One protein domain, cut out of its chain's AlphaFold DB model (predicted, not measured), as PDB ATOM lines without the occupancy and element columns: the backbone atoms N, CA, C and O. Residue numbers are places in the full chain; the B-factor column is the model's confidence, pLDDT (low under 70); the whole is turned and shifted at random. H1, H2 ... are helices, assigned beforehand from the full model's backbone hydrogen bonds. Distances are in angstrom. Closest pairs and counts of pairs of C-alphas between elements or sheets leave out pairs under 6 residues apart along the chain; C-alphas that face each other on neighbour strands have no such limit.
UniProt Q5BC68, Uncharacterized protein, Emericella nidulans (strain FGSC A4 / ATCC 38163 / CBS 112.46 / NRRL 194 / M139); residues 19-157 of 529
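AT A GLANCE: This is residues 19 to 157 of the 529 residues of an uncharacterized protein of Emericella nidulans (strain FGSC A4 / ATCC 38163 / CBS 112.46 / NRRL 194 / M139) (UniProt Q5BC68). Look for H4 in the core: H3, H5 and the longest helix, H6, pack round it, each at a shallow tilt to H4, while H7 packs on H5, H8 on H7, and H1 and H2 are only loosely attached. The printed part has 139 residues with eight named helices, H1 to H8 along the chain, and no named strand: all helix. It is compact, with a radius of gyration of the C-alphas of 15.0 A and spans of 43 by 39 by 26 A.

IN THESE COORDINATES: Find C-alpha 103 at (26.351, 50.666, 4.304); from there H6, residues 103 to 123, runs 30.2 A to C-alpha 123 at (27.715, 46.866, -25.645). H4 is residues 67 to 79, 18.6 A; H3, 42 to 59, 25.7 A; H5, 83 to 95, 18.2 A. H7 is 130 to 137, H8 147 to 150, H2 26 to 36. H1, 19 to 23, begins at C-alpha 19, (20.018, 20.764, 3.836).

HOW THE PARTS SIT: Residues 109 to 116 of H6 touch residues 75 to 79 of the hub, H4, closest at C-alphas 113 and 78, 5.2 A. H4 forms helical hairpins with H3 (C-alphas 76 and 46, 5.5 A) and H5 (C-alphas 70 and 89, 4.9 A), at shallow tilts of 25 and 22 degrees. H7 touches residues 83 to 87 of H5, closest at C-alphas 132 and 83, 4.9 A; H8 touches H7, closest at C-alphas 147 and 136, 4.7 A. H2 is close to but not clearly touching H4, C-alphas 26 and 68 being 6.9 A apart; H1 stands likewise to H2, C-alphas 23 and 29 being 6.3 A apart. Every O i to N i+4 pair is within hydrogen-bond range in H2, H3, H4 and H5; in H6 16 of 17, in H7 2 of 4 and in H1 0 of 1 are, with 1 of 2 O i to N i+3 pairs in H1; H8 is too short for an O i to N i+4 pair.

THE WHOLE: The C-alphas farthest apart, of Lys 21 and Lys 126, are 44.5 A apart. The printed part has no cut and no long link. Mean pLDDT of the printed part is 82.2; look for values under 70 at residues 19 to 28, 38 to 39, 60 to 65 and 140 to 143.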
ATOM      1  N   ALA A  19      19.796  19.924   5.021       48.50
ATOM      2  CA  ALA A  19      20.018  20.764   3.836       48.50
ATOM      3  C   ALA A  19      20.210  22.254   4.190       48.50
ATOM      4  O   ALA A  19      21.051  22.924   3.594       48.50
ATOM      5  N   HIS A  20      19.513  22.735   5.223       48.84
ATOM      6  CA  HIS A  20      19.605  24.114   5.719       48.84
ATOM      7  C   HIS A  20      20.965  24.459   6.327       48.84
ATOM      8  O   HIS A  20      21.489  25.542   6.084       48.84
ATOM      9  N   LYS A  21      21.606  23.507   7.018       48.59
ATOM     10  CA  LYS A  21      22.894  23.721   7.704       48.59
ATOM     11  C   LYS A  21      24.065  23.994   6.757       48.59
ATOM     12  O   LYS A  21      25.063  24.575   7.168       48.59
ATOM     13  N   ILE A  22      23.958  23.592   5.489       50.75
ATOM     14  CA  ILE A  22      24.987  23.854   4.467       50.75
ATOM     15  C   ILE A  22      24.948  25.324   4.013       50.75
ATOM     16  O   ILE A  22      25.979  25.876   3.633       50.75
ATOM     17  N   PHE A  23      23.783  25.972   4.105       52.59
ATOM     18  CA  PHE A  23      23.579  27.379   3.743       52.59
ATOM     19  C   PHE A  23      23.525  28.316   4.966       52.59
ATOM     20  O   PHE A  23      23.389  29.527   4.804       52.59
ATOM     21  N   GLU A  24      23.652  27.770   6.181       47.75
ATOM     22  CA  GLU A  24      23.601  28.504   7.454       47.75
ATOM     23  C   GLU A  24      24.814  29.390   7.773       47.75
ATOM     24  O   GLU A  24      24.633  30.333   8.540       47.75
ATOM     25  N   PRO A  25      26.024  29.194   7.214       55.97
ATOM     26  CA  PRO A  25      27.031  30.240   7.226       55.97
ATOM     27  C   PRO A  25      26.966  31.028   5.904       55.97
ATOM     28  O   PRO A  25      27.506  30.558   4.897       55.97
ATOM     29  N   PRO A  26      26.400  32.259   5.901       60.72
ATOM     30  CA  PRO A  26      26.373  33.156   4.736       60.72
ATOM     31  C   PRO A  26      27.740  33.286   4.055       60.72
ATOM     32  O   PRO A  26      27.858  33.354   2.836       60.72
ATOM     33  N   VAL A  27      28.796  33.240   4.870       61.41
ATOM     34  CA  VAL A  27      30.196  33.389   4.467       61.41
ATOM     35  C   VAL A  27      30.682  32.241   3.571       61.41
ATOM     36  O   VAL A  27      31.453  32.481   2.645       61.41
ATOM     37  N   VAL A  28      30.238  30.998   3.798       69.00
ATOM     38  CA  VAL A  28      30.717  29.834   3.025       69.00
ATOM     39  C   VAL A  28      30.083  29.811   1.638       69.00
ATOM     40  O   VAL A  28      30.783  29.603   0.646       69.00
ATOM     41  N   PHE A  29      28.777  30.072   1.555       74.06
ATOM     42  CA  PHE A  29      28.070  30.127   0.279       74.06
ATOM     43  C   PHE A  29      28.514  31.330  -0.561       74.06
ATOM     44  O   PHE A  29      28.826  31.173  -1.740       74.06
ATOM     45  N   GLN A  30      28.645  32.509   0.055       73.88
ATOM     46  CA  GLN A  30      29.185  33.685  -0.622       73.88
ATOM     47  C   GLN A  30      30.618  33.448  -1.120       73.88
ATOM     48  O   GLN A  30      30.910  33.726  -2.279       73.88
ATOM     49  N   GLY A  31      31.491  32.874  -0.288       73.31
ATOM     50  CA  GLY A  31      32.863  32.558  -0.688       73.31
ATOM     51  C   GLY A  31      32.946  31.523  -1.816       73.31
ATOM     52  O   GLY A  31      33.881  31.562  -2.615       73.31
ATOM     53  N   ALA A  32      31.978  30.608  -1.917       77.81
ATOM     54  CA  ALA A  32      31.876  29.681  -3.043       77.81
ATOM     55  C   ALA A  32      31.456  30.403  -4.332       77.81
ATOM     56  O   ALA A  32      32.098  30.215  -5.362       77.81
ATOM     57  N   LEU A  33      30.447  31.278  -4.266       79.75
ATOM     58  CA  LEU A  33      30.008  32.071  -5.418       79.75
ATOM     59  C   LEU A  33      31.109  33.010  -5.928       79.75
ATOM     60  O   LEU A  33      31.372  33.043  -7.124       79.75
ATOM     61  N   GLU A  34      31.844  33.668  -5.032       74.56
ATOM     62  CA  GLU A  34      32.993  34.516  -5.392       74.56
ATOM     63  C   GLU A  34      34.126  33.737  -6.088       74.56
ATOM     64  O   GLU A  34      34.905  34.311  -6.851       74.56
ATOM     65  N   ARG A  35      34.236  32.422  -5.852       71.88
ATOM     66  CA  ARG A  35      35.154  31.551  -6.606       71.88
ATOM     67  C   ARG A  35      34.579  31.169  -7.968       71.88
ATOM     68  O   ARG A  35      35.348  31.080  -8.921       71.88
ATOM     69  N   CYS A  36      33.265  30.968  -8.065       75.06
ATOM     70  CA  CYS A  36      32.572  30.688  -9.325       75.06
ATOM     71  C   CYS A  36      32.586  31.885 -10.284       75.06
ATOM     72  O   CYS A  36      32.690  31.672 -11.486       75.06
ATOM     73  N   GLU A  37      32.607  33.121  -9.775       72.81
ATOM     74  CA  GLU A  37      32.793  34.342 -10.583       72.81
ATOM     75  C   GLU A  37      34.060  34.311 -11.458       72.81
ATOM     76  O   GLU A  37      34.189  35.105 -12.381       72.81
ATOM     77  N   ARG A  38      35.008  33.397 -11.201       65.81
ATOM     78  CA  ARG A  38      36.202  33.228 -12.039       65.81
ATOM     79  C   ARG A  38      35.964  32.464 -13.340       65.81
ATOM     80  O   ARG A  38      36.794  32.522 -14.237       65.81
ATOM     81  N   GLY A  39      34.879  31.708 -13.441       64.00
ATOM     82  CA  GLY A  39      34.611  30.853 -14.600       64.00
ATOM     83  C   GLY A  39      33.158  30.880 -15.052       64.00
ATOM     84  O   GLY A  39      32.748  30.010 -15.811       64.00
ATOM     85  N   SER A  40      32.356  31.815 -14.550       71.00
ATOM     86  CA  SER A  40      30.923  31.894 -14.830       71.00
ATOM     87  C   SER A  40      30.500  33.346 -14.965       71.00
ATOM     88  O   SER A  40      31.012  34.210 -14.253       71.00
ATOM     89  N   THR A  41      29.555  33.614 -15.865       76.19
ATOM     90  CA  THR A  41      28.978  34.954 -15.987       76.19
ATOM     91  C   THR A  41      28.030  35.234 -14.823       76.19
ATOM     92  O   THR A  41      27.481  34.315 -14.205       76.19
ATOM     93  N   ASP A  42      27.762  36.514 -14.562       82.00
ATOM     94  CA  ASP A  42      26.760  36.912 -13.569       82.00
ATOM     95  C   ASP A  42      25.371  36.322 -13.876       82.00
ATOM     96  O   ASP A  42      24.618  35.990 -12.961       82.00
ATOM     97  N   GLY A  43      25.042  36.137 -15.161       82.50
ATOM     98  CA  GLY A  43      23.801  35.498 -15.598       82.50
ATOM     99  C   GLY A  43      23.746  34.001 -15.279       82.50
ATOM    100  O   GLY A  43      22.702  33.513 -14.848       82.50
ATOM    101  N   ASP A  44      24.860  33.280 -15.418       81.75
ATOM    102  CA  ASP A  44      24.924  31.850 -15.083       81.75
ATOM    103  C   ASP A  44      24.827  31.636 -13.569       81.75
ATOM    104  O   ASP A  44      24.108  30.751 -13.097       81.75
ATOM    105  N   ILE A  45      25.491  32.498 -12.792       86.69
ATOM    106  CA  ILE A  45      25.387  32.487 -11.332       86.69
ATOM    107  C   ILE A  45      23.951  32.805 -10.901       86.69
ATOM    108  O   ILE A  45      23.400  32.129 -10.031       86.69
ATOM    109  N   LEU A  46      23.306  33.783 -11.540       89.81
ATOM    110  CA  LEU A  46      21.902  34.097 -11.291       89.81
ATOM    111  C   LEU A  46      20.980  32.917 -11.630       89.81
ATOM    112  O   LEU A  46      20.097  32.583 -10.840       89.81
ATOM    113  N   ALA A  47      21.196  32.247 -12.763       88.00
ATOM    114  CA  ALA A  47      20.436  31.060 -13.148       88.00
ATOM    115  C   ALA A  47      20.609  29.921 -12.129       88.00
ATOM    116  O   ALA A  47      19.632  29.267 -11.753       88.00
ATOM    117  N   PHE A  48      21.830  29.725 -11.620       89.69
ATOM    118  CA  PHE A  48      22.100  28.788 -10.533       89.69
ATOM    119  C   PHE A  48      21.338  29.161  -9.253       89.69
ATOM    120  O   PHE A  48      20.700  28.292  -8.658       89.69
ATOM    121  N   ILE A  49      21.351  30.436  -8.846       90.19
ATOM    122  CA  ILE A  49      20.621  30.918  -7.661       90.19
ATOM    123  C   ILE A  49      19.111  30.700  -7.821       90.19
ATOM    124  O   ILE A  49      18.476  30.172  -6.907       90.19
ATOM    125  N   ASN A  50      18.548  31.013  -8.992       90.38
ATOM    126  CA  ASN A  50      17.141  30.763  -9.313       90.38
ATOM    127  C   ASN A  50      16.789  29.269  -9.201       90.38
ATOM    128  O   ASN A  50      15.774  28.895  -8.608       90.38
ATOM    129  N   GLY A  51      17.645  28.391  -9.735       88.38
ATOM    130  CA  GLY A  51      17.468  26.940  -9.644       88.38
ATOM    131  C   GLY A  51      17.602  26.404  -8.214       88.38
ATOM    132  O   GLY A  51      16.846  25.515  -7.810       88.38
ATOM    133  N   LEU A  52      18.535  26.954  -7.434       87.12
ATOM    134  CA  LEU A  52      18.718  26.624  -6.024       87.12
ATOM    135  C   LEU A  52      17.482  27.012  -5.209       87.12
ATOM    136  O   LEU A  52      16.971  26.187  -4.453       87.12
ATOM    137  N   GLU A  53      16.965  28.226  -5.404       87.94
ATOM    138  CA  GLU A  53      15.742  28.699  -4.759       87.94
ATOM    139  C   GLU A  53      14.560  27.763  -5.047       87.94
ATOM    140  O   GLU A  53      13.871  27.327  -4.121       87.94
ATOM    141  N   ALA A  54      14.341  27.415  -6.319       86.62
ATOM    142  CA  ALA A  54      13.250  26.531  -6.723       86.62
ATOM    143  C   ALA A  54      13.335  25.158  -6.033       86.62
ATOM    144  O   ALA A  54      12.324  24.626  -5.576       86.62
ATOM    145  N   ARG A  55      14.544  24.598  -5.903       84.25
ATOM    146  CA  ARG A  55      14.765  23.319  -5.210       84.25
ATOM    147  C   ARG A  55      14.551  23.423  -3.705       84.25
ATOM    148  O   ARG A  55      13.933  22.531  -3.131       84.25
ATOM    149  N   LEU A  56      15.020  24.494  -3.068       81.88
ATOM    150  CA  LEU A  56      14.827  24.699  -1.630       81.88
ATOM    151  C   LEU A  56      13.342  24.829  -1.274       81.88
ATOM    152  O   LEU A  56      12.899  24.217  -0.305       81.88
ATOM    153  N   LYS A  57      12.548  25.516  -2.109       82.38
ATOM    154  CA  LYS A  57      11.086  25.589  -1.936       82.38
ATOM    155  C   LYS A  57      10.410  24.217  -1.959       82.38
ATOM    156  O   LYS A  57       9.462  24.006  -1.208       82.38
ATOM    157  N   LEU A  58      10.892  23.294  -2.796       82.38
ATOM    158  CA  LEU A  58      10.357  21.930  -2.885       82.38
ATOM    159  C   LEU A  58      10.726  21.068  -1.672       82.38
ATOM    160  O   LEU A  58       9.937  20.216  -1.273       82.38
ATOM    161  N   ILE A  59      11.917  21.269  -1.100       78.19
ATOM    162  CA  ILE A  59      12.417  20.469   0.026       78.19
ATOM    163  C   ILE A  59      11.769  20.899   1.347       78.19
ATOM    164  O   ILE A  59      11.438  20.042   2.161       78.19
ATOM    165  N   ASP A  60      11.558  22.200   1.550       63.22
ATOM    166  CA  ASP A  60      11.153  22.754   2.850       63.22
ATOM    167  C   ASP A  60       9.651  23.064   2.968       63.22
ATOM    168  O   ASP A  60       9.221  23.900   3.761       63.22
ATOM    169  N   GLY A  61       8.822  22.442   2.121       58.94
ATOM    170  CA  GLY A  61       7.370  22.656   2.136       58.94
ATOM    171  C   GLY A  61       6.948  24.110   1.877       58.94
ATOM    172  O   GLY A  61       5.876  24.522   2.313       58.94
ATOM    173  N   GLY A  62       7.784  24.892   1.185       56.50
ATOM    174  CA  GLY A  62       7.534  26.297   0.851       56.50
ATOM    175  C   GLY A  62       7.857  27.320   1.948       56.50
ATOM    176  O   GLY A  62       7.789  28.517   1.664       56.50
ATOM    177  N   ASN A  63       8.252  26.901   3.155       54.94
ATOM    178  CA  ASN A  63       8.473  27.819   4.273       54.94
ATOM    179  C   ASN A  63       9.964  28.077   4.513       54.94
ATOM    180  O   ASN A  63      10.616  27.334   5.224       54.94
ATOM    181  N   HIS A  64      10.432  29.219   3.993       60.31
ATOM    182  CA  HIS A  64      11.696  29.901   4.316       60.31
ATOM    183  C   HIS A  64      12.928  29.536   3.477       60.31
ATOM    184  O   HIS A  64      13.935  29.030   3.963       60.31
ATOM    185  N   VAL A  65      12.934  29.995   2.221       68.81
ATOM    186  CA  VAL A  65      14.216  30.341   1.588       68.81
ATOM    187  C   VAL A  65      14.837  31.494   2.387       68.81
ATOM    188  O   VAL A  65      14.202  32.528   2.600       68.81
ATOM    189  N   ALA A  66      16.074  31.315   2.857       77.75
ATOM    190  CA  ALA A  66      16.758  32.316   3.666       77.75
ATOM    191  C   ALA A  66      16.885  33.656   2.916       77.75
ATOM    192  O   ALA A  66      17.303  33.688   1.757       77.75
ATOM    193  N   ALA A  67      16.617  34.777   3.599       83.62
ATOM    194  CA  ALA A  67      16.733  36.126   3.029       83.62
ATOM    195  C   ALA A  67      18.110  36.388   2.383       83.62
ATOM    196  O   ALA A  67      18.213  37.105   1.391       83.62
ATOM    197  N   HIS A  68      19.172  35.751   2.886       83.44
ATOM    198  CA  HIS A  68      20.506  35.832   2.294       83.44
ATOM    199  C   HIS A  68      20.566  35.308   0.844       83.44
ATOM    200  O   HIS A  68      21.247  35.908   0.017       83.44
ATOM    201  N   ILE A  69      19.816  34.256   0.495       87.62
ATOM    202  CA  ILE A  69      19.762  33.724  -0.880       87.62
ATOM    203  C   ILE A  69      19.120  34.750  -1.815       87.62
ATOM    204  O   ILE A  69      19.651  35.018  -2.891       87.62
ATOM    205  N   HIS A  70      18.027  35.386  -1.386       91.00
ATOM    206  CA  HIS A  70      17.403  36.453  -2.166       91.00
ATOM    207  C   HIS A  70      18.298  37.693  -2.267       91.00
ATOM    208  O   HIS A  70      18.357  38.298  -3.330       91.00
ATOM    209  N   HIS A  71      19.059  38.040  -1.225       90.69
ATOM    210  CA  HIS A  71      20.062  39.105  -1.313       90.69
ATOM    211  C   HIS A  71      21.139  38.794  -2.368       90.69
ATOM    212  O   HIS A  71      21.475  39.661  -3.174       90.69
ATOM    213  N   MET A  72      21.635  37.554  -2.429       89.75
ATOM    214  CA  MET A  72      22.560  37.137  -3.489       89.75
ATOM    215  C   MET A  72      21.899  37.195  -4.871       89.75
ATOM    216  O   MET A  72      22.494  37.726  -5.807       89.75
ATOM    217  N   GLY A  73      20.648  36.746  -4.987       92.88
ATOM    218  CA  GLY A  73      19.859  36.878  -6.212       92.88
ATOM    219  C   GLY A  73      19.710  38.330  -6.678       92.88
ATOM    220  O   GLY A  73      19.925  38.615  -7.851       92.88
ATOM    221  N   ILE A  74      19.448  39.272  -5.763       94.50
ATOM    222  CA  ILE A  74      19.410  40.719  -6.053       94.50
ATOM    223  C   ILE A  74      20.760  41.193  -6.603       94.50
ATOM    224  O   ILE A  74      20.796  41.866  -7.633       94.50
ATOM    225  N   ARG A  75      21.874  40.816  -5.958       91.94
ATOM    226  CA  ARG A  75      23.226  41.211  -6.388       91.94
ATOM    227  C   ARG A  75      23.512  40.796  -7.830       91.94
ATOM    228  O   ARG A  75      23.919  41.644  -8.623       91.94
ATOM    229  N   TYR A  76      23.289  39.528  -8.175       90.50
ATOM    230  CA  TYR A  76      23.559  39.032  -9.529       90.50
ATOM    231  C   TYR A  76      22.503  39.477 -10.543       90.50
ATOM    232  O   TYR A  76      22.844  39.698 -11.700       90.50
ATOM    233  N   ALA A  77      21.256  39.717 -10.129       92.62
ATOM    234  CA  ALA A  77      20.246  40.309 -11.002       92.62
ATOM    235  C   ALA A  77      20.594  41.748 -11.407       92.62
ATOM    236  O   ALA A  77      20.403  42.105 -12.569       92.62
ATOM    237  N   CYS A  78      21.148  42.557 -10.494       92.25
ATOM    238  CA  CYS A  78      21.678  43.883 -10.823       92.25
ATOM    239  C   CYS A  78      22.866  43.799 -11.786       92.25
ATOM    240  O   CYS A  78      22.918  44.540 -12.759       92.25
ATOM    241  N   SER A  79      23.790  42.877 -11.533       87.06
ATOM    242  CA  SER A  79      24.979  42.649 -12.362       87.06
ATOM    243  C   SER A  79      24.627  42.195 -13.790       87.06
ATOM    244  O   SER A  79      25.135  42.728 -14.768       87.06
ATOM    245  N   ALA A  80      23.679  41.262 -13.918       88.25
ATOM    246  CA  ALA A  80      23.202  40.727 -15.193       88.25
ATOM    247  C   ALA A  80      22.111  41.589 -15.865       88.25
ATOM    248  O   ALA A  80      21.574  41.199 -16.905       88.25
ATOM    249  N   LEU A  81      21.739  42.726 -15.261       90.19
ATOM    250  CA  LEU A  81      20.627  43.591 -15.674       90.19
ATOM    251  C   LEU A  81      19.324  42.811 -15.965       90.19
ATOM    252  O   LEU A  81      18.636  43.046 -16.962       90.19
ATOM    253  N   SER A  82      18.989  41.852 -15.095       90.88
ATOM    254  CA  SER A  82      17.801  40.998 -15.213       90.88
ATOM    255  C   SER A  82      16.632  41.575 -14.417       90.88
ATOM    256  O   SER A  82      16.482  41.305 -13.224       90.88
ATOM    257  N   GLU A  83      15.767  42.347 -15.080       91.69
ATOM    258  CA  GLU A  83      14.569  42.923 -14.454       91.69
ATOM    259  C   GLU A  83      13.651  41.866 -13.798       91.69
ATOM    260  O   GLU A  83      13.278  42.058 -12.635       91.69
ATOM    261  N   PRO A  84      13.296  40.734 -14.451       92.00
ATOM    262  CA  PRO A  84      12.387  39.757 -13.851       92.00
ATOM    263  C   PRO A  84      12.960  39.121 -12.580       92.00
ATOM    264  O   PRO A  84      12.254  39.007 -11.578       92.00
ATOM    265  N   SER A  85      14.248  38.762 -12.597       92.44
ATOM    266  CA  SER A  85      14.917  38.159 -11.438       92.44
ATOM    267  C   SER A  85      15.078  39.168 -10.303       92.44
ATOM    268  O   SER A  85      14.857  38.828  -9.143       92.44
ATOM    269  N   LEU A  86      15.401  40.428 -10.626       93.94
ATOM    270  CA  LEU A  86      15.515  41.493  -9.632       93.94
ATOM    271  C   LEU A  86      14.182  41.708  -8.912       93.94
ATOM    272  O   LEU A  86      14.145  41.721  -7.682       93.94
ATOM    273  N   ARG A  87      13.079  41.812  -9.665       93.62
ATOM    274  CA  ARG A  87      11.724  41.937  -9.112       93.62
ATOM    275  C   ARG A  87      11.388  40.762  -8.195       93.62
ATOM    276  O   ARG A  87      10.955  40.978  -7.066       93.62
ATOM    277  N   HIS A  88      11.611  39.540  -8.672       92.81
ATOM    278  CA  HIS A  88      11.315  38.308  -7.940       92.81
ATOM    279  C   HIS A  88      12.089  38.210  -6.618       92.81
ATOM    280  O   HIS A  88      11.494  37.996  -5.555       92.81
ATOM    281  N   HIS A  89      13.409  38.414  -6.654       93.81
ATOM    282  CA  HIS A  89      14.225  38.343  -5.446       93.81
ATOM    283  C   HIS A  89      13.956  39.509  -4.493       93.81
ATOM    284  O   HIS A  89      13.967  39.284  -3.288       93.81
ATOM    285  N   LEU A  90      13.647  40.717  -4.982       93.50
ATOM    286  CA  LEU A  90      13.232  41.831  -4.122       93.50
ATOM    287  C   LEU A  90      11.936  41.527  -3.367       93.50
ATOM    288  O   LEU A  90      11.879  41.704  -2.150       93.50
ATOM    289  N   GLN A  91      10.909  41.043  -4.071       92.19
ATOM    290  CA  GLN A  91       9.635  40.657  -3.455       92.19
ATOM    291  C   GLN A  91       9.843  39.580  -2.395       92.19
ATOM    292  O   GLN A  91       9.361  39.709  -1.272       92.19
ATOM    293  N   SER A  92      10.602  38.543  -2.740       90.19
ATOM    294  CA  SER A  92      10.837  37.410  -1.850       90.19
ATOM    295  C   SER A  92      11.731  37.778  -0.658       90.19
ATOM    296  O   SER A  92      11.482  37.321   0.453       90.19
ATOM    297  N   TYR A  93      12.720  38.659  -0.847       91.69
ATOM    298  CA  TYR A  93      13.553  39.194   0.234       91.69
ATOM    299  C   TYR A  93      12.714  39.959   1.262       91.69
ATOM    300  O   TYR A  93      12.826  39.709   2.461       91.69
ATOM    301  N   LEU A  94      11.845  40.859   0.792       89.75
ATOM    302  CA  LEU A  94      10.948  41.632   1.652       89.75
ATOM    303  C   LEU A  94       9.922  40.725   2.351       89.75
ATOM    304  O   LEU A  94       9.718  40.854   3.557       89.75
ATOM    305  N   ALA A  95       9.332  39.766   1.629       88.06
ATOM    306  CA  ALA A  95       8.380  38.803   2.186       88.06
ATOM    307  C   ALA A  95       9.008  37.889   3.254       88.06
ATOM    308  O   ALA A  95       8.346  37.525   4.222       88.06
ATOM    309  N   ALA A  96      10.298  37.562   3.124       85.12
ATOM    310  CA  ALA A  96      11.056  36.799   4.115       85.12
ATOM    311  C   ALA A  96      11.460  37.622   5.359       85.12
ATOM    312  O   ALA A  96      12.213  37.130   6.200       85.12
ATOM    313  N   GLY A  97      11.000  38.874   5.487       82.12
ATOM    314  CA  GLY A  97      11.370  39.766   6.590       82.12
ATOM    315  C   GLY A  97      12.787  40.331   6.462       82.12
ATOM    316  O   GLY A  97      13.420  40.652   7.471       82.12
ATOM    317  N   GLY A  98      13.304  40.425   5.232       81.19
ATOM    318  CA  GLY A  98      14.609  41.003   4.939       81.19
ATOM    319  C   GLY A  98      14.736  42.422   5.494       81.19
ATOM    320  O   GLY A  98      13.865  43.269   5.305       81.19
ATOM    321  N   LYS A  99      15.835  42.678   6.206       86.56
ATOM    322  CA  LYS A  99      16.126  43.991   6.793       86.56
ATOM    323  C   LYS A  99      16.793  44.905   5.770       86.56
ATOM    324  O   LYS A  99      17.286  44.446   4.739       86.56
ATOM    325  N   THR A 100      16.852  46.193   6.088       90.12
ATOM    326  CA  THR A 100      17.719  47.120   5.364       90.12
ATOM    327  C   THR A 100      19.172  46.656   5.429       90.12
ATOM    328  O   THR A 100      19.645  46.142   6.446       90.12
ATOM    329  N   LEU A 101      19.857  46.802   4.305       91.50
ATOM    330  CA  LEU A 101      21.252  46.453   4.129       91.50
ATOM    331  C   LEU A 101      22.145  47.412   4.926       91.50
ATOM    332  O   LEU A 101      21.797  48.572   5.175       91.50
ATOM    333  N   GLY A 102      23.323  46.923   5.308       90.62
ATOM    334  CA  GLY A 102      24.380  47.773   5.834       90.62
ATOM    335  C   GLY A 102      24.927  48.718   4.762       90.62
ATOM    336  O   GLY A 102      24.606  48.619   3.571       90.62
ATOM    337  N   LEU A 103      25.751  49.674   5.197       89.50
ATOM    338  CA  LEU A 103      26.351  50.666   4.304       89.50
ATOM    339  C   LEU A 103      27.224  49.996   3.232       89.50
ATOM    340  O   LEU A 103      27.082  50.308   2.055       89.50
ATOM    341  N   TYR A 104      28.085  49.052   3.618       90.12
ATOM    342  CA  TYR A 104      29.002  48.386   2.688       90.12
ATOM    343  C   TYR A 104      28.273  47.529   1.653       90.12
ATOM    344  O   TYR A 104      28.613  47.576   0.474       90.12
ATOM    345  N   GLU A 105      27.244  46.785   2.061       90.75
ATOM    346  CA  GLU A 105      26.432  45.990   1.141       90.75
ATOM    347  C   GLU A 105      25.651  46.884   0.173       90.75
ATOM    348  O   GLU A 105      25.574  46.584  -1.018       90.75
ATOM    349  N   SER A 106      25.125  48.011   0.667       93.00
ATOM    350  CA  SER A 106      24.422  49.000  -0.158       93.00
ATOM    351  C   SER A 106      25.349  49.640  -1.191       93.00
ATOM    352  O   SER A 106      24.991  49.707  -2.364       93.00
ATOM    353  N   LEU A 107      26.553  50.057  -0.781       91.31
ATOM    354  CA  LEU A 107      27.575  50.602  -1.681       91.31
ATOM    355  C   LEU A 107      27.958  49.584  -2.759       91.31
ATOM    356  O   LEU A 107      27.863  49.888  -3.943       91.31
ATOM    357  N   ALA A 108      28.282  48.351  -2.364       89.56
ATOM    358  CA  ALA A 108      28.679  47.300  -3.298       89.56
ATOM    359  C   ALA A 108      27.564  46.925  -4.293       89.56
ATOM    360  O   ALA A 108      27.847  46.494  -5.413       89.56
ATOM    361  N   LEU A 109      26.293  47.039  -3.894       93.12
ATOM    362  CA  LEU A 109      25.155  46.807  -4.782       93.12
ATOM    363  C   LEU A 109      24.980  47.956  -5.784       93.12
ATOM    364  O   LEU A 109      24.809  47.705  -6.977       93.12
ATOM    365  N   VAL A 110      25.064  49.200  -5.307       93.69
ATOM    366  CA  VAL A 110      24.971  50.413  -6.131       93.69
ATOM    367  C   VAL A 110      26.100  50.480  -7.156       93.69
ATOM    368  O   VAL A 110      25.832  50.665  -8.341       93.69
ATOM    369  N   GLU A 111      27.344  50.273  -6.728       90.19
ATOM    370  CA  GLU A 111      28.522  50.259  -7.603       90.19
ATOM    371  C   GLU A 111      28.402  49.191  -8.688       90.19
ATOM    372  O   GLU A 111      28.676  49.453  -9.858       90.19
ATOM    373  N   ARG A 112      27.937  47.991  -8.322       88.69
ATOM    374  CA  ARG A 112      27.736  46.890  -9.267       88.69
ATOM    375  C   ARG A 112      26.695  47.239 -10.328       88.69
ATOM    376  O   ARG A 112      26.949  47.019 -11.508       88.69
ATOM    377  N   LEU A 113      25.559  47.817  -9.930       92.50
ATOM    378  CA  LEU A 113      24.530  48.234 -10.881       92.50
ATOM    379  C   LEU A 113      25.010  49.379 -11.785       92.50
ATOM    380  O   LEU A 113      24.809  49.323 -12.995       92.50
ATOM    381  N   LEU A 114      25.671  50.398 -11.226       91.06
ATOM    382  CA  LEU A 114      26.255  51.491 -12.013       91.06
ATOM    383  C   LEU A 114      27.266  50.975 -13.035       91.06
ATOM    384  O   LEU A 114      27.232  51.400 -14.189       91.06
ATOM    385  N   SER A 115      28.124  50.047 -12.612       87.50
ATOM    386  CA  SER A 115      29.132  49.410 -13.452       87.50
ATOM    387  C   SER A 115      28.488  48.611 -14.588       87.50
ATOM    388  O   SER A 115      28.836  48.818 -15.744       87.50
ATOM    389  N   ALA A 116      27.473  47.791 -14.292       88.25
ATOM    390  CA  ALA A 116      26.738  47.039 -15.310       88.25
ATOM    391  C   ALA A 116      26.038  47.958 -16.328       88.25
ATOM    392  O   ALA A 116      26.097  47.717 -17.533       88.25
ATOM    393  N   LEU A 117      25.418  49.051 -15.863       89.38
ATOM    394  CA  LEU A 117      24.816  50.067 -16.734       89.38
ATOM    395  C   LEU A 117      25.868  50.794 -17.590       89.38
ATOM    396  O   LEU A 117      25.603  51.102 -18.749       89.38
ATOM    397  N   GLN A 118      27.054  51.062 -17.032       86.81
ATOM    398  CA  GLN A 118      28.165  51.667 -17.765       86.81
ATOM    399  C   GLN A 118      28.626  50.745 -18.896       86.81
ATOM    400  O   GLN A 118      28.670  51.179 -20.040       86.81
ATOM    401  N   THR A 119      28.890  49.468 -18.609       83.06
ATOM    402  CA  THR A 119      29.282  48.478 -19.625       83.06
ATOM    403  C   THR A 119      28.213  48.329 -20.706       83.06
ATOM    404  O   THR A 119      28.537  48.286 -21.893       83.06
ATOM    405  N   LEU A 120      26.931  48.318 -20.324       86.00
ATOM    406  CA  LEU A 120      25.835  48.229 -21.285       86.00
ATOM    407  C   LEU A 120      25.854  49.377 -22.305       86.00
ATOM    408  O   LEU A 120      25.587  49.135 -23.478       86.00
ATOM    409  N   SER A 121      26.218  50.595 -21.890       85.00
ATOM    410  CA  SER A 121      26.282  51.746 -22.801       85.00
ATOM    411  C   SER A 121      27.340  51.628 -23.904       85.00
ATOM    412  O   SER A 121      27.279  52.402 -24.851       85.00
ATOM    413  N   PHE A 122      28.270  50.670 -23.808       80.12
ATOM    414  CA  PHE A 122      29.222  50.332 -24.872       80.12
ATOM    415  C   PHE A 122      28.795  49.083 -25.657       80.12
ATOM    416  O   PHE A 122      29.047  48.990 -26.855       80.12
ATOM    417  N   GLN A 123      28.140  48.116 -25.005       81.12
ATOM    418  CA  GLN A 123      27.715  46.866 -25.645       81.12
ATOM    419  C   GLN A 123      26.451  47.020 -26.500       81.12
ATOM    420  O   GLN A 123      26.413  46.559 -27.637       81.12
ATOM    421  N   ASP A 124      25.406  47.619 -25.931       82.06
ATOM    422  CA  ASP A 124      24.101  47.799 -26.568       82.06
ATOM    423  C   ASP A 124      23.440  49.080 -26.032       82.06
ATOM    424  O   ASP A 124      22.603  49.032 -25.123       82.06
ATOM    425  N   PRO A 125      23.803  50.251 -26.593       81.00
ATOM    426  CA  PRO A 125      23.301  51.539 -26.121       81.00
ATOM    427  C   PRO A 125      21.784  51.713 -26.314       81.00
ATOM    428  O   PRO A 125      21.198  52.625 -25.736       81.00
ATOM    429  N   LYS A 126      21.140  50.867 -27.135       82.88
ATOM    430  CA  LYS A 126      19.695  50.917 -27.412       82.88
ATOM    431  C   LYS A 126      18.874  50.025 -26.489       82.88
ATOM    432  O   LYS A 126      17.644  50.103 -26.529       82.88
ATOM    433  N   ARG A 127      19.510  49.173 -25.681       85.25
ATOM    434  CA  ARG A 127      18.797  48.276 -24.774       85.25
ATOM    435  C   ARG A 127      17.969  49.078 -23.776       85.25
ATOM    436  O   ARG A 127      18.499  49.854 -22.984       85.25
ATOM    437  N   ASP A 128      16.667  48.819 -23.766       86.50
ATOM    438  CA  ASP A 128      15.779  49.418 -22.781       86.50
ATOM    439  C   ASP A 128      16.035  48.817 -21.389       86.50
ATOM    440  O   ASP A 128      15.858  47.618 -21.156       86.50
ATOM    441  N   VAL A 129      16.459  49.669 -20.458       89.00
ATOM    442  CA  VAL A 129      16.647  49.348 -19.034       89.00
ATOM    443  C   VAL A 129      15.660  50.090 -18.136       89.00
ATOM    444  O   VAL A 129      15.771  50.025 -16.912       89.00
ATOM    445  N   SER A 130      14.670  50.773 -18.715       88.62
ATOM    446  CA  SER A 130      13.711  51.596 -17.974       88.62
ATOM    447  C   SER A 130      12.952  50.777 -16.932       88.62
ATOM    448  O   SER A 130      12.786  51.215 -15.797       88.62
ATOM    449  N   GLY A 131      12.540  49.552 -17.273       87.94
ATOM    450  CA  GLY A 131      11.853  48.658 -16.338       87.94
ATOM    451  C   GLY A 131      12.716  48.245 -15.138       87.94
ATOM    452  O   GLY A 131      12.213  48.175 -14.016       87.94
ATOM    453  N   LEU A 132      14.026  48.065 -15.337       90.56
ATOM    454  CA  LEU A 132      14.979  47.813 -14.254       90.56
ATOM    455  C   LEU A 132      15.193  49.063 -13.394       90.56
ATOM    456  O   LEU A 132      15.185  48.968 -12.168       90.56
ATOM    457  N   LEU A 133      15.343  50.234 -14.016       90.50
ATOM    458  CA  LEU A 133      15.515  51.504 -13.307       90.50
ATOM    459  C   LEU A 133      14.295  51.849 -12.440       90.50
ATOM    460  O   LEU A 133      14.461  52.294 -11.308       90.50
ATOM    461  N   ARG A 134      13.082  51.510 -12.886       90.25
ATOM    462  CA  ARG A 134      11.855  51.621 -12.074       90.25
ATOM    463  C   ARG A 134      11.874  50.766 -10.808       90.25
ATOM    464  O   ARG A 134      11.252  51.133  -9.813       90.25
ATOM    465  N   LEU A 135      12.573  49.627 -10.817       92.00
ATOM    466  CA  LEU A 135      12.764  48.794  -9.621       92.00
ATOM    467  C   LEU A 135      13.791  49.396  -8.655       92.00
ATOM    468  O   LEU A 135      13.832  48.995  -7.493       92.00
ATOM    469  N   VAL A 136      14.612  50.359  -9.085       90.69
ATOM    470  CA  VAL A 136      15.507  51.083  -8.170       90.69
ATOM    471  C   VAL A 136      14.680  51.913  -7.191       90.69
ATOM    472  O   VAL A 136      14.945  51.904  -5.988       90.69
ATOM    473  N   THR A 137      13.657  52.588  -7.705       86.06
ATOM    474  CA  THR A 137      12.882  53.612  -7.001       86.06
ATOM    475  C   THR A 137      11.564  53.083  -6.442       86.06
ATOM    476  O   THR A 137      11.200  53.406  -5.312       86.06
ATOM    477  N   GLY A 138      10.895  52.176  -7.158       80.19
ATOM    478  CA  GLY A 138       9.570  51.674  -6.786       80.19
ATOM    479  C   GLY A 138       8.428  52.534  -7.326       80.19
ATOM    480  O   GLY A 138       7.405  52.688  -6.661       80.19
ATOM    481  N   GLU A 139       8.579  53.086  -8.536       70.00
ATOM    482  CA  GLU A 139       7.587  53.963  -9.194       70.00
ATOM    483  C   GLU A 139       6.161  53.377  -9.277       70.00
ATOM    484  O   GLU A 139       5.195  54.119  -9.431       70.00
ATOM    485  N   ALA A 140       5.992  52.059  -9.125       62.16
ATOM    486  CA  ALA A 140       4.686  51.394  -9.113       62.16
ATOM    487  C   ALA A 140       3.889  51.568  -7.795       62.16
ATOM    488  O   ALA A 140       2.815  50.981  -7.652       62.16
ATOM    489  N   GLY A 141       4.394  52.349  -6.832       61.59
ATOM    490  CA  GLY A 141       3.708  52.709  -5.587       61.59
ATOM    491  C   GLY A 141       4.462  52.287  -4.317       61.59
ATOM    492  O   GLY A 141       5.432  51.530  -4.391       61.59
ATOM    493  N   PRO A 142       4.013  52.737  -3.128       61.75
ATOM    494  CA  PRO A 142       4.731  52.556  -1.857       61.75
ATOM    495  C   PRO A 142       4.900  51.087  -1.435       61.75
ATOM    496  O   PRO A 142       5.872  50.743  -0.765       61.75
ATOM    497  N   GLU A 143       3.992  50.209  -1.869       68.44
ATOM    498  CA  GLU A 143       4.062  48.767  -1.599       68.44
ATOM    499  C   GLU A 143       4.864  47.989  -2.644       68.44
ATOM    500  O   GLU A 143       5.113  46.793  -2.477       68.44
ATOM    501  N   SER A 144       5.310  48.649  -3.715       79.94
ATOM    502  CA  SER A 144       6.076  47.978  -4.753       79.94
ATOM    503  C   SER A 144       7.457  47.542  -4.228       79.94
ATOM    504  O   SER A 144       8.050  48.192  -3.355       79.94
ATOM    505  N   PRO A 145       7.971  46.395  -4.700       84.94
ATOM    506  CA  PRO A 145       9.333  45.975  -4.404       84.94
ATOM    507  C   PRO A 145      10.314  46.959  -5.049       84.94
ATOM    508  O   PRO A 145      10.273  47.160  -6.263       84.94
ATOM    509  N   SER A 146      11.214  47.544  -4.259       91.25
ATOM    510  CA  SER A 146      12.260  48.416  -4.794       91.25
ATOM    511  C   SER A 146      13.589  48.255  -4.076       91.25
ATOM    512  O   SER A 146      13.632  47.900  -2.894       91.25
ATOM    513  N   LEU A 147      14.680  48.534  -4.795       92.50
ATOM    514  CA  LEU A 147      16.014  48.587  -4.201       92.50
ATOM    515  C   LEU A 147      16.067  49.664  -3.118       92.50
ATOM    516  O   LEU A 147      16.607  49.391  -2.051       92.50
ATOM    517  N   HIS A 148      15.463  50.841  -3.344       92.44
ATOM    518  CA  HIS A 148      15.417  51.920  -2.352       92.44
ATOM    519  C   HIS A 148      15.037  51.379  -0.970       92.44
ATOM    520  O   HIS A 148      15.818  51.533  -0.040       92.44
ATOM    521  N   ARG A 149      13.933  50.625  -0.853       91.00
ATOM    522  CA  ARG A 149      13.415  50.105   0.430       91.00
ATOM    523  C   ARG A 149      14.397  49.246   1.226       91.00
ATOM    524  O   ARG A 149      14.263  49.168   2.446       91.00
ATOM    525  N   ILE A 150      15.338  48.582   0.562       92.62
ATOM    526  CA  ILE A 150      16.320  47.715   1.224       92.62
ATOM    527  C   ILE A 150      17.678  48.391   1.399       92.62
ATOM    528  O   ILE A 150      18.493  47.887   2.161       92.62
ATOM    529  N   LEU A 151      17.947  49.506   0.720       93.56
ATOM    530  CA  LEU A 151      19.227  50.199   0.825       93.56
ATOM    531  C   LEU A 151      19.358  50.926   2.166       93.56
ATOM    532  O   LEU A 151      18.379  51.363   2.773       93.56
ATOM    533  N   PHE A 152      20.607  51.104   2.594       91.25
ATOM    534  CA  PHE A 152      20.964  51.828   3.810       91.25
ATOM    535  C   PHE A 152      20.264  53.195   3.890       91.25
ATOM    536  O   PHE A 152      19.641  53.506   4.901       91.25
ATOM    537  N   TRP A 153      20.286  53.962   2.796       90.06
ATOM    538  CA  TRP A 153      19.765  55.333   2.722       90.06
ATOM    539  C   TRP A 153      18.237  55.465   2.755       90.06
ATOM    540  O   TRP A 153      17.745  56.584   2.828       90.06
ATOM    541  N   ALA A 154      17.466  54.374   2.711       87.00
ATOM    542  CA  ALA A 154      16.016  54.469   2.903       87.00
ATOM    543  C   ALA A 154      15.600  54.587   4.370       87.00
ATOM    544  O   ALA A 154      14.436  54.867   4.663       87.00
ATOM    545  N   ARG A 155      16.521  54.358   5.311       83.25
ATOM    546  CA  ARG A 155      16.199  54.484   6.727       83.25
ATOM    547  C   ARG A 155      16.218  55.955   7.138       83.25
ATOM    548  O   ARG A 155      17.208  56.647   6.942       83.25
ATOM    549  N   ASN A 156      15.162  56.401   7.810       76.88
ATOM    550  CA  ASN A 156      15.070  57.780   8.306       76.88
ATOM    551  C   ASN A 156      16.030  58.069   9.485       76.88
ATOM    552  O   ASN A 156      16.160  59.216   9.902       76.88
ATOM    553  N   ASP A 157      16.651  57.036  10.067       74.19
ATOM    554  CA  ASP A 157      17.533  57.136  11.235       74.19
ATOM    555  C   ASP A 157      19.030  57.134  10.885       74.19
ATOM    556  O   ASP A 157      19.862  57.258  11.786       74.19
TER     557      ASP A 157